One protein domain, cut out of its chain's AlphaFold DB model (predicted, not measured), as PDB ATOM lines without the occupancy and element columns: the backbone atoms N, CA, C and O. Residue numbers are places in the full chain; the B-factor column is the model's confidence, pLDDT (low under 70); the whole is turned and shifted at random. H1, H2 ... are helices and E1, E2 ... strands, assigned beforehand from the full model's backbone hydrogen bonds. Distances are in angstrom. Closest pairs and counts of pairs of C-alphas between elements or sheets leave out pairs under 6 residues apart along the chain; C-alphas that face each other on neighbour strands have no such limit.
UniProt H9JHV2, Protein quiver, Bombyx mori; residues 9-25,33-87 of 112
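Overview. This is residues 9 to 25 and 33 to 87 of the 112 residues of the protein "Protein quiver" of Bombyx mori (UniProt H9JHV2). A single twisted sheet of four strands, made of two hairpins side by side, forms the body, and a short helix, H1, sticks out beyond one end of it with residues 9 to 18. No named helix covers either face of the sheet. The printed part has 72 residues, with one named helix followed by four named strands, H1 E1 E2 E3 E4; the sheet's order is E2 - E1 - E4 - E3, all antiparallel, and the class is mostly strand. The whole is loose, with a radius of gyration of the C-alphas of 15.2 A, and spans 43 by 33 by 19 A.

Along the chain. In the sheet, E2 is residues 51 to 59, 23.7 A from first to last C-alpha, and E1 is residues 35 to 43, 25.2 A, beginning with C-alpha 35 at (205.462, 188.919, 221.939). E4 is residues 75 to 82, 22.9 A, and ends with C-alpha 82 at (208.674, 192.985, 218.658). E3 is residues 67 to 72, 17.0 A. H1 is residues 10 to 16, 10.1 A, beginning with C-alpha 10 at (223.054, 190.469, 238.140).

Arrangement. E1 and E4 are the inner strands, antiparallel neighbours at 166 degrees; the C-alphas of Gln 41 and Glu 77 face each other at 4.2 A, and N 42 and O 76 are within hydrogen-bond range at 2.8 A. E2, an edge strand, is antiparallel to E1 at 163 degrees and forms a hairpin with it; C-alphas 52 and 42 face each other at 4.5 A, and N 37 and O 57 are 2.8 A apart. E3, the other edge strand, forms a hairpin with E4, antiparallel at 165 degrees; C-alphas 80 and 67 face each other at 4.1 A, and N 77 and O 70 are 2.8 A apart. The strands' lines turn by 45 degrees from edge to edge. E2 and E3 are apart. H1 is not on the sheet, with 0 pairs of C-alphas within 10 A, and it is apart from E2, E3 and E4. In H1 every O i to N i+4 pair is within hydrogen-bond range.

Size, cuts and confidence. The two C-alphas farthest apart are those of Glu 11 and Gly 47, at 43.6 A. Without residues 9 to 18 the body spans 42 by 25 by 18 A. Residues 26 to 32 are cut out, and C-alphas 25 and 33 are 14.4 A apart across the cut, which falls in the link from H1 to E1. Of the links that are printed whole, E3 to E4 is tight, while E1 to E2 and E2 to E3 are short. The mean pLDDT of the printed part is 91.5, and no printed residue of this model is under 70.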
ATOM      1  N   ASP A   9     224.879 194.587 240.136       91.44
ATOM      2  CA  ASP A   9     225.181 193.197 239.807       91.44
ATOM      3  C   ASP A   9     223.926 192.435 239.330       91.44
ATOM      4  O   ASP A   9     222.790 192.882 239.502       91.44
ATOM      5  N   ALA A  10     224.134 191.263 238.724       86.56
ATOM      6  CA  ALA A  10     223.054 190.469 238.140       86.56
ATOM      7  C   ALA A  10     222.010 189.993 239.168       86.56
ATOM      8  O   ALA A  10     220.833 189.919 238.827       86.56
ATOM      9  N   GLU A  11     222.413 189.703 240.410       90.06
ATOM     10  CA  GLU A  11     221.497 189.258 241.469       90.06
ATOM     11  C   GLU A  11     220.585 190.411 241.905       90.06
ATOM     12  O   GLU A  11     219.365 190.261 241.999       90.06
ATOM     13  N   THR A  12     221.161 191.598 242.104       90.12
ATOM     14  CA  THR A  12     220.413 192.819 242.409       90.12
ATOM     15  C   THR A  12     219.445 193.171 241.278       90.12
ATOM     16  O   THR A  12     218.290 193.520 241.535       90.12
ATOM     17  N   LEU A  13     219.885 193.063 240.022       87.25
ATOM     18  CA  LEU A  13     219.033 193.329 238.865       87.25
ATOM     19  C   LEU A  13     217.862 192.351 238.779       87.25
ATOM     20  O   LEU A  13     216.732 192.804 238.633       87.25
ATOM     21  N   ASP A  14     218.095 191.050 238.935       84.75
ATOM     22  CA  ASP A  14     217.026 190.045 238.911       84.75
ATOM     23  C   ASP A  14     215.991 190.284 240.025       84.75
ATOM     24  O   ASP A  14     214.780 190.231 239.802       84.75
ATOM     25  N   LYS A  15     216.468 190.668 241.215       86.94
ATOM     26  CA  LYS A  15     215.620 190.934 242.380       86.94
ATOM     27  C   LYS A  15     214.720 192.163 242.226       86.94
ATOM     28  O   LYS A  15     213.582 192.140 242.696       86.94
ATOM     29  N   TYR A  16     215.227 193.253 241.647       85.56
ATOM     30  CA  TYR A  16     214.508 194.537 241.599       85.56
ATOM     31  C   TYR A  16     213.934 194.887 240.222       85.56
ATOM     32  O   TYR A  16     213.047 195.737 240.135       85.56
ATOM     33  N   LEU A  17     214.403 194.240 239.155       83.25
ATOM     34  CA  LEU A  17     213.950 194.421 237.776       83.25
ATOM     35  C   LEU A  17     213.578 193.056 237.174       83.25
ATOM     36  O   LEU A  17     214.247 192.583 236.251       83.25
ATOM     37  N   PRO A  18     212.511 192.408 237.678       77.94
ATOM     38  CA  PRO A  18     212.151 191.066 237.251       77.94
ATOM     39  C   PRO A  18     211.839 191.037 235.754       77.94
ATOM     40  O   PRO A  18     211.008 191.799 235.244       77.94
ATOM     41  N   THR A  19     212.480 190.109 235.049       80.75
ATOM     42  CA  THR A  19     212.179 189.859 233.640       80.75
ATOM     43  C   THR A  19     210.874 189.081 233.537       80.75
ATOM     44  O   THR A  19     210.666 188.071 234.205       80.75
ATOM     45  N   THR A  20     209.968 189.547 232.682       85.38
ATOM     46  CA  THR A  20     208.704 188.849 232.443       85.38
ATOM     47  C   THR A  20     208.862 187.876 231.280       85.38
ATOM     48  O   THR A  20     209.055 188.292 230.140       85.38
ATOM     49  N   HIS A  21     208.721 186.578 231.553       85.56
ATOM     50  CA  HIS A  21     208.650 185.551 230.515       85.56
ATOM     51  C   HIS A  21     207.239 185.480 229.934       85.56
ATOM     52  O   HIS A  21     206.309 184.976 230.571       85.56
ATOM     53  N   CYS A  22     207.070 185.984 228.714       83.44
ATOM     54  CA  CYS A  22     205.766 185.993 228.070       83.44
ATOM     55  C   CYS A  22     205.223 184.566 227.872       83.44
ATOM     56  O   CYS A  22     205.895 183.707 227.309       83.44
ATOM     57  N   GLY A  23     203.996 184.319 228.340       78.69
ATOM     58  CA  GLY A  23     203.336 183.008 228.278       78.69
ATOM     59  C   GLY A  23     203.567 182.103 229.493       78.69
ATOM     60  O   GLY A  23     202.861 181.107 229.638       78.69
ATOM     61  N   SER A  24     204.480 182.455 230.402       82.00
ATOM     62  CA  SER A  24     204.606 181.758 231.686       82.00
ATOM     63  C   SER A  24     203.452 182.144 232.618       82.00
ATOM     64  O   SER A  24     203.141 183.325 232.771       82.00
ATOM     65  N   GLY A  25     202.789 181.159 233.230       72.44
ATOM     66  CA  GLY A  25     201.730 181.386 234.224       72.44
ATOM     67  C   GLY A  25     200.366 181.834 233.678       72.44
ATOM     68  O   GLY A  25     199.455 182.071 234.467       72.44
ATOM     69  N   ALA A  33     201.149 182.954 219.843       86.44
ATOM     70  CA  ALA A  33     202.556 183.305 219.969       86.44
ATOM     71  C   ALA A  33     202.679 184.675 220.648       86.44
ATOM     72  O   ALA A  33     202.433 185.709 220.012       86.44
ATOM     73  N   PHE A  34     203.045 184.658 221.931       90.94
ATOM     74  CA  PHE A  34     203.299 185.859 222.715       90.94
ATOM     75  C   PHE A  34     204.469 186.672 222.148       90.94
ATOM     76  O   PHE A  34     205.360 186.143 221.483       90.94
ATOM     77  N   PHE A  35     204.450 187.975 222.403       93.31
ATOM     78  CA  PHE A  35     205.462 188.919 221.939       93.31
ATOM     79  C   PHE A  35     205.602 190.089 222.917       93.31
ATOM     80  O   PHE A  35     204.758 190.276 223.795       93.31
ATOM     81  N   CYS A  36     206.638 190.905 222.749       95.12
ATOM     82  CA  CYS A  36     206.842 192.106 223.550       95.12
ATOM     83  C   CYS A  36     206.145 193.311 222.907       95.12
ATOM     84  O   CYS A  36     206.244 193.535 221.700       95.12
ATOM     85  N   ARG A  37     205.483 194.132 223.720       96.50
ATOM     86  CA  ARG A  37     204.885 195.409 223.326       96.50
ATOM     87  C   ARG A  37     205.521 196.552 224.113       96.50
ATOM     88  O   ARG A  37     205.787 196.424 225.311       96.50
ATOM     89  N   LYS A  38     205.758 197.669 223.429       96.44
ATOM     90  CA  LYS A  38     206.146 198.952 224.021       96.44
ATOM     91  C   LYS A  38     205.111 199.998 223.641       96.44
ATOM     92  O   LYS A  38     204.799 200.128 222.463       96.44
ATOM     93  N   ILE A  39     204.622 200.744 224.621       96.56
ATOM     94  CA  ILE A  39     203.712 201.871 224.422       96.56
ATOM     95  C   ILE A  39     204.381 203.105 225.011       96.56
ATOM     96  O   ILE A  39     204.778 203.099 226.175       96.56
ATOM     97  N   MET A  40     204.549 204.137 224.193       96.94
ATOM     98  CA  MET A  40     204.971 205.463 224.630       96.94
ATOM     99  C   MET A  40     203.774 206.384 224.469       96.94
ATOM    100  O   MET A  40     203.332 206.586 223.344       96.94
ATOM    101  N   GLN A  41     203.240 206.891 225.573       96.88
ATOM    102  CA  GLN A  41     202.018 207.685 225.589       96.88
ATOM    103  C   GLN A  41     202.300 209.045 226.217       96.88
ATOM    104  O   GLN A  41     202.806 209.119 227.333       96.88
ATOM    105  N   THR A  42     201.947 210.107 225.510       97.00
ATOM    106  CA  THR A  42     201.910 211.477 226.011       97.00
ATOM    107  C   THR A  42     200.460 211.808 226.324       97.00
ATOM    108  O   THR A  42     199.617 211.763 225.436       97.00
ATOM    109  N   ILE A  43     200.159 212.107 227.582       95.38
ATOM    110  CA  ILE A  43     198.811 212.398 228.070       95.38
ATOM    111  C   ILE A  43     198.676 213.902 228.252       95.38
ATOM    112  O   ILE A  43     199.477 214.525 228.954       95.38
ATOM    113  N   PHE A  44     197.648 214.474 227.637       94.56
ATOM    114  CA  PHE A  44     197.372 215.900 227.675       94.56
ATOM    115  C   PHE A  44     196.370 216.209 228.788       94.56
ATOM    116  O   PHE A  44     195.283 215.642 228.851       94.56
ATOM    117  N   HIS A  45     196.728 217.136 229.676       89.75
ATOM    118  CA  HIS A  45     195.862 217.601 230.757       89.75
ATOM    119  C   HIS A  45     195.642 219.107 230.596       89.75
ATOM    120  O   HIS A  45     196.598 219.878 230.527       89.75
ATOM    121  N   LYS A  46     194.385 219.564 230.545       87.06
ATOM    122  CA  LYS A  46     194.081 220.997 230.384       87.06
ATOM    123  C   LYS A  46     194.639 221.786 231.576       87.06
ATOM    124  O   LYS A  46     194.239 221.551 232.712       87.06
ATOM    125  N   GLY A  47     195.548 222.722 231.304       89.06
ATOM    126  CA  GLY A  47     196.174 223.572 232.324       89.06
ATOM    127  C   GLY A  47     197.366 222.951 233.061       89.06
ATOM    128  O   GLY A  47     197.845 223.558 234.013       89.06
ATOM    129  N   TYR A  48     197.853 221.784 232.629       91.25
ATOM    130  CA  TYR A  48     199.047 221.141 233.178       91.25
ATOM    131  C   TYR A  48     199.994 220.713 232.058       91.25
ATOM    132  O   TYR A  48     199.590 220.552 230.907       91.25
ATOM    133  N   GLU A  49     201.259 220.503 232.414       92.94
ATOM    134  CA  GLU A  49     202.242 219.951 231.486       92.94
ATOM    135  C   GLU A  49     201.857 218.522 231.057       92.94
ATOM    136  O   GLU A  49     201.330 217.753 231.873       92.94
ATOM    137  N   PRO A  50     202.111 218.144 229.790       93.62
ATOM    138  CA  PRO A  50     201.878 216.784 229.323       93.62
ATOM    139  C   PRO A  50     202.674 215.744 230.125       93.62
ATOM    140  O   PRO A  50     203.857 215.932 230.409       93.62
ATOM    141  N   ASP A  51     202.037 214.617 230.447       94.56
ATOM    142  CA  ASP A  51     202.665 213.493 231.153       94.56
ATOM    143  C   ASP A  51     203.102 212.419 230.151       94.56
ATOM    144  O   ASP A  51     202.297 211.968 229.338       94.56
ATOM    145  N   VAL A  52     204.362 211.987 230.206       94.56
ATOM    146  CA  VAL A  52     204.896 210.952 229.312       94.56
ATOM    147  C   VAL A  52     205.049 209.639 230.066       94.56
ATOM    148  O   VAL A  52     205.856 209.514 230.987       94.56
ATOM    149  N   ARG A  53     204.327 208.614 229.611       94.38
ATOM    150  CA  ARG A  53     204.353 207.257 230.161       94.38
ATOM    151  C   ARG A  53     204.974 206.283 229.174       94.38
ATOM    152  O   ARG A  53     204.685 206.306 227.979       94.38
ATOM    153  N   VAL A  54     205.816 205.389 229.688       94.62
ATOM    154  CA  VAL A  54     206.394 204.284 228.913       94.62
ATOM    155  C   VAL A  54     205.996 202.967 229.558       94.62
ATOM    156  O   VAL A  54     206.485 202.624 230.632       94.62
ATOM    157  N   THR A  55     205.158 202.207 228.864       94.94
ATOM    158  CA  THR A  55     204.656 200.910 229.319       94.94
ATOM    159  C   THR A  55     205.267 199.797 228.473       94.94
ATOM    160  O   THR A  55     205.286 199.868 227.242       94.94
ATOM    161  N   ARG A  56     205.789 198.757 229.128       93.75
ATOM    162  CA  ARG A  56     206.380 197.569 228.493       93.75
ATOM    163  C   ARG A  56     205.654 196.336 228.998       93.75
ATOM    164  O   ARG A  56     205.632 196.104 230.201       93.75
ATOM    165  N   THR A  57     205.053 195.566 228.100       93.06
ATOM    166  CA  THR A  57     204.257 194.387 228.468       93.06
ATOM    167  C   THR A  57     204.423 193.263 227.458       93.06
ATOM    168  O   THR A  57     204.900 193.475 226.343       93.06
ATOM    169  N   CYS A  58     203.975 192.067 227.824       92.88
ATOM    170  CA  CYS A  58     203.701 191.006 226.862       92.88
ATOM    171  C   CYS A  58     202.361 191.266 226.151       92.88
ATOM    172  O   CYS A  58     201.423 191.804 226.744       92.88
ATOM    173  N   GLY A  59     202.255 190.870 224.885       91.69
ATOM    174  CA  GLY A  59     201.028 190.893 224.092       91.69
ATOM    175  C   GLY A  59     200.796 189.564 223.375       91.69
ATOM    176  O   GLY A  59     201.721 188.773 223.207       91.69
ATOM    177  N   TRP A  60     199.552 189.319 222.957       90.88
ATOM    178  CA  TRP A  60     199.163 188.122 222.191       90.88
ATOM    179  C   TRP A  60     198.274 188.428 220.972       90.88
ATOM    180  O   TRP A  60     198.241 187.642 220.027       90.88
ATOM    181  N   ILE A  61     197.621 189.597 220.933       91.75
ATOM    182  CA  ILE A  61     196.881 190.094 219.760       91.75
ATOM    183  C   ILE A  61     197.780 191.042 218.972       91.75
ATOM    184  O   ILE A  61     198.082 192.143 219.442       91.75
ATOM    185  N   ARG A  62     198.208 190.613 217.783       93.00
ATOM    186  CA  ARG A  62     199.102 191.379 216.905       93.00
ATOM    187  C   ARG A  62     198.340 192.446 216.130       93.00
ATOM    188  O   ARG A  62     197.216 192.220 215.693       93.00
ATOM    189  N   HIS A  63     199.000 193.573 215.918       95.12
ATOM    190  CA  HIS A  63     198.621 194.546 214.906       95.12
ATOM    191  C   HIS A  63     199.348 194.215 213.591       95.12
ATOM    192  O   HIS A  63     200.393 193.558 213.601       95.12
ATOM    193  N   HIS A  64     198.815 194.652 212.446       95.88
ATOM    194  CA  HIS A  64     199.440 194.415 211.133       95.88
ATOM    195  C   HIS A  64     200.715 195.234 210.914       95.88
ATOM    196  O   HIS A  64     201.506 194.903 210.038       95.88
ATOM    197  N   ARG A  65     200.907 196.309 211.686       96.44
ATOM    198  CA  ARG A  65     202.135 197.120 211.691       96.44
ATOM    199  C   ARG A  65     202.984 196.808 212.912       96.44
ATOM    200  O   ARG A  65     202.438 196.687 214.008       96.44
ATOM    201  N   ASP A  66     204.299 196.816 212.722       95.31
ATOM    202  CA  ASP A  66     205.272 196.681 213.809       95.31
ATOM    203  C   ASP A  66     205.233 197.867 214.767       95.31
ATOM    204  O   ASP A  66     205.341 197.678 215.971       95.31
ATOM    205  N   CYS A  67     205.007 199.074 214.249       97.00
ATOM    206  CA  CYS A  67     204.708 200.253 215.047       97.00
ATOM    207  C   CYS A  67     203.553 201.036 214.422       97.00
ATOM    208  O   CYS A  67     203.438 201.138 213.196       97.00
ATOM    209  N   TYR A  68     202.704 201.616 215.258       96.56
ATOM    210  CA  TYR A  68     201.676 202.557 214.836       96.56
ATOM    211  C   TYR A  68     201.516 203.670 215.866       96.56
ATOM    212  O   TYR A  68     201.918 203.526 217.020       96.56
ATOM    213  N   MET A  69     200.946 204.783 215.418       97.06
ATOM    214  CA  MET A  69     200.582 205.897 216.281       97.06
ATOM    215  C   MET A  69     199.064 206.019 216.335       97.06
ATOM    216  O   MET A  69     198.402 205.802 215.315       97.06
ATOM    217  N   ALA A  70     198.542 206.362 217.504       94.62
ATOM    218  CA  ALA A  70     197.164 206.788 217.693       94.62
ATOM    219  C   ALA A  70     197.178 208.160 218.377       94.62
ATOM    220  O   ALA A  70     197.981 208.394 219.280       94.62
ATOM    221  N   ASP A  71     196.355 209.071 217.871       95.25
ATOM    222  CA  ASP A  71     196.297 210.462 218.310       95.25
ATOM    223  C   ASP A  71     194.838 210.861 218.535       95.25
ATOM    224  O   ASP A  71     193.975 210.655 217.672       95.25
ATOM    225  N   ASN A  72     194.568 211.378 219.727       91.25
ATOM    226  CA  ASN A  72     193.249 211.647 220.276       91.25
ATOM    227  C   ASN A  72     193.315 212.980 221.052       91.25
ATOM    228  O   ASN A  72     194.397 213.415 221.432       91.25
ATOM    229  N   GLU A  73     192.170 213.597 221.389       89.56
ATOM    230  CA  GLU A  73     192.166 214.864 222.164       89.56
ATOM    231  C   GLU A  73     192.959 214.758 223.483       89.56
ATOM    232  O   GLU A  73     193.659 215.696 223.865       89.56
ATOM    233  N   ASP A  74     192.896 213.602 224.148       91.12
ATOM    234  CA  ASP A  74     193.459 213.421 225.490       91.12
ATOM    235  C   ASP A  74     194.870 212.808 225.503       91.12
ATOM    236  O   ASP A  74     195.543 212.831 226.537       91.12
ATOM    237  N   HIS A  75     195.326 212.201 224.402       93.56
ATOM    238  CA  HIS A  75     196.637 211.553 224.358       93.56
ATOM    239  C   HIS A  75     197.157 211.305 222.944       93.56
ATOM    240  O   HIS A  75     196.399 211.060 222.012       93.56
ATOM    241  N   LEU A  76     198.483 211.257 222.848       96.69
ATOM    242  CA  LEU A  76     199.238 210.769 221.705       96.69
ATOM    243  C   LEU A  76     199.994 209.509 222.123       96.69
ATOM    244  O   LEU A  76     200.780 209.557 223.067       96.69
ATOM    245  N   GLU A  77     199.820 208.393 221.423       96.88
ATOM    246  CA  GLU A  77     200.553 207.157 221.701       96.88
ATOM    247  C   GLU A  77     201.293 206.597 220.485       96.88
ATOM    248  O   GLU A  77     200.825 206.649 219.352       96.88
ATOM    249  N   THR A  78     202.471 206.025 220.738       97.44
ATOM    250  CA  THR A  78     203.206 205.159 219.812       97.44
ATOM    251  C   THR A  78     203.251 203.753 220.387       97.44
ATOM    252  O   THR A  78     203.831 203.530 221.452       97.44
ATOM    253  N   VAL A  79     202.683 202.794 219.662       97.25
ATOM    254  CA  VAL A  79     202.626 201.385 220.049       97.25
ATOM    255  C   VAL A  79     203.500 200.574 219.104       97.25
ATOM    256  O   VAL A  79     203.264 200.573 217.900       97.25
ATOM    257  N   CYS A  80     204.477 199.852 219.650       97.62
ATOM    258  CA  CYS A  80     205.356 198.957 218.904       97.62
ATOM    259  C   CYS A  80     205.273 197.513 219.416       97.62
ATOM    260  O   CYS A  80     205.141 197.283 220.621       97.62
ATOM    261  N   GLN A  81     205.397 196.543 218.510       96.69
ATOM    262  CA  GLN A  81     205.481 195.107 218.777       96.69
ATOM    263  C   GLN A  81     206.815 194.545 218.268       96.69
ATOM    264  O   GLN A  81     207.297 194.932 217.208       96.69
ATOM    265  N   CYS A  82     207.421 193.637 219.027       95.12
ATOM    266  CA  CYS A  82     208.674 192.985 218.658       95.12
ATOM    267  C   CYS A  82     208.735 191.558 219.232       95.12
ATOM    268  O   CYS A  82     208.023 191.225 220.181       95.12
ATOM    269  N   PHE A  83     209.546 190.693 218.616       93.31
ATOM    270  CA  PHE A  83     209.385 189.233 218.719       93.31
ATOM    271  C   PHE A  83     210.622 188.484 219.230       93.31
ATOM    272  O   PHE A  83     210.669 187.261 219.144       93.31
ATOM    273  N   THR A  84     211.619 189.202 219.747       91.56
ATOM    274  CA  THR A  84     212.785 188.611 220.420       91.56
ATOM    275  C   THR A  84     212.785 189.000 221.893       91.56
ATOM    276  O   THR A  84     212.158 189.989 222.271       91.56
ATOM    277  N   ASP A  85     213.497 188.255 222.730       88.25
ATOM    278  CA  ASP A  85     213.579 188.565 224.159       88.25
ATOM    279  C   ASP A  85     214.149 189.974 224.400       88.25
ATOM    280  O   ASP A  85     215.045 190.429 223.682       88.25
ATOM    281  N   ASP A  86     213.579 190.681 225.383       87.44
ATOM    282  CA  ASP A  86     213.961 192.040 225.811       87.44
ATOM    283  C   ASP A  86     213.981 193.113 224.690       87.44
ATOM    284  O   ASP A  86     214.554 194.199 224.814       87.44
ATOM    285  N   CYS A  87     213.320 192.866 223.555       92.06
ATOM    286  CA  CYS A  87     213.351 193.789 222.414       92.06
ATOM    287  C   CYS A  87     212.630 195.124 222.664       92.06
ATOM    288  O   CYS A  87     212.870 196.096 221.949       92.06
TER     289      CYS A  87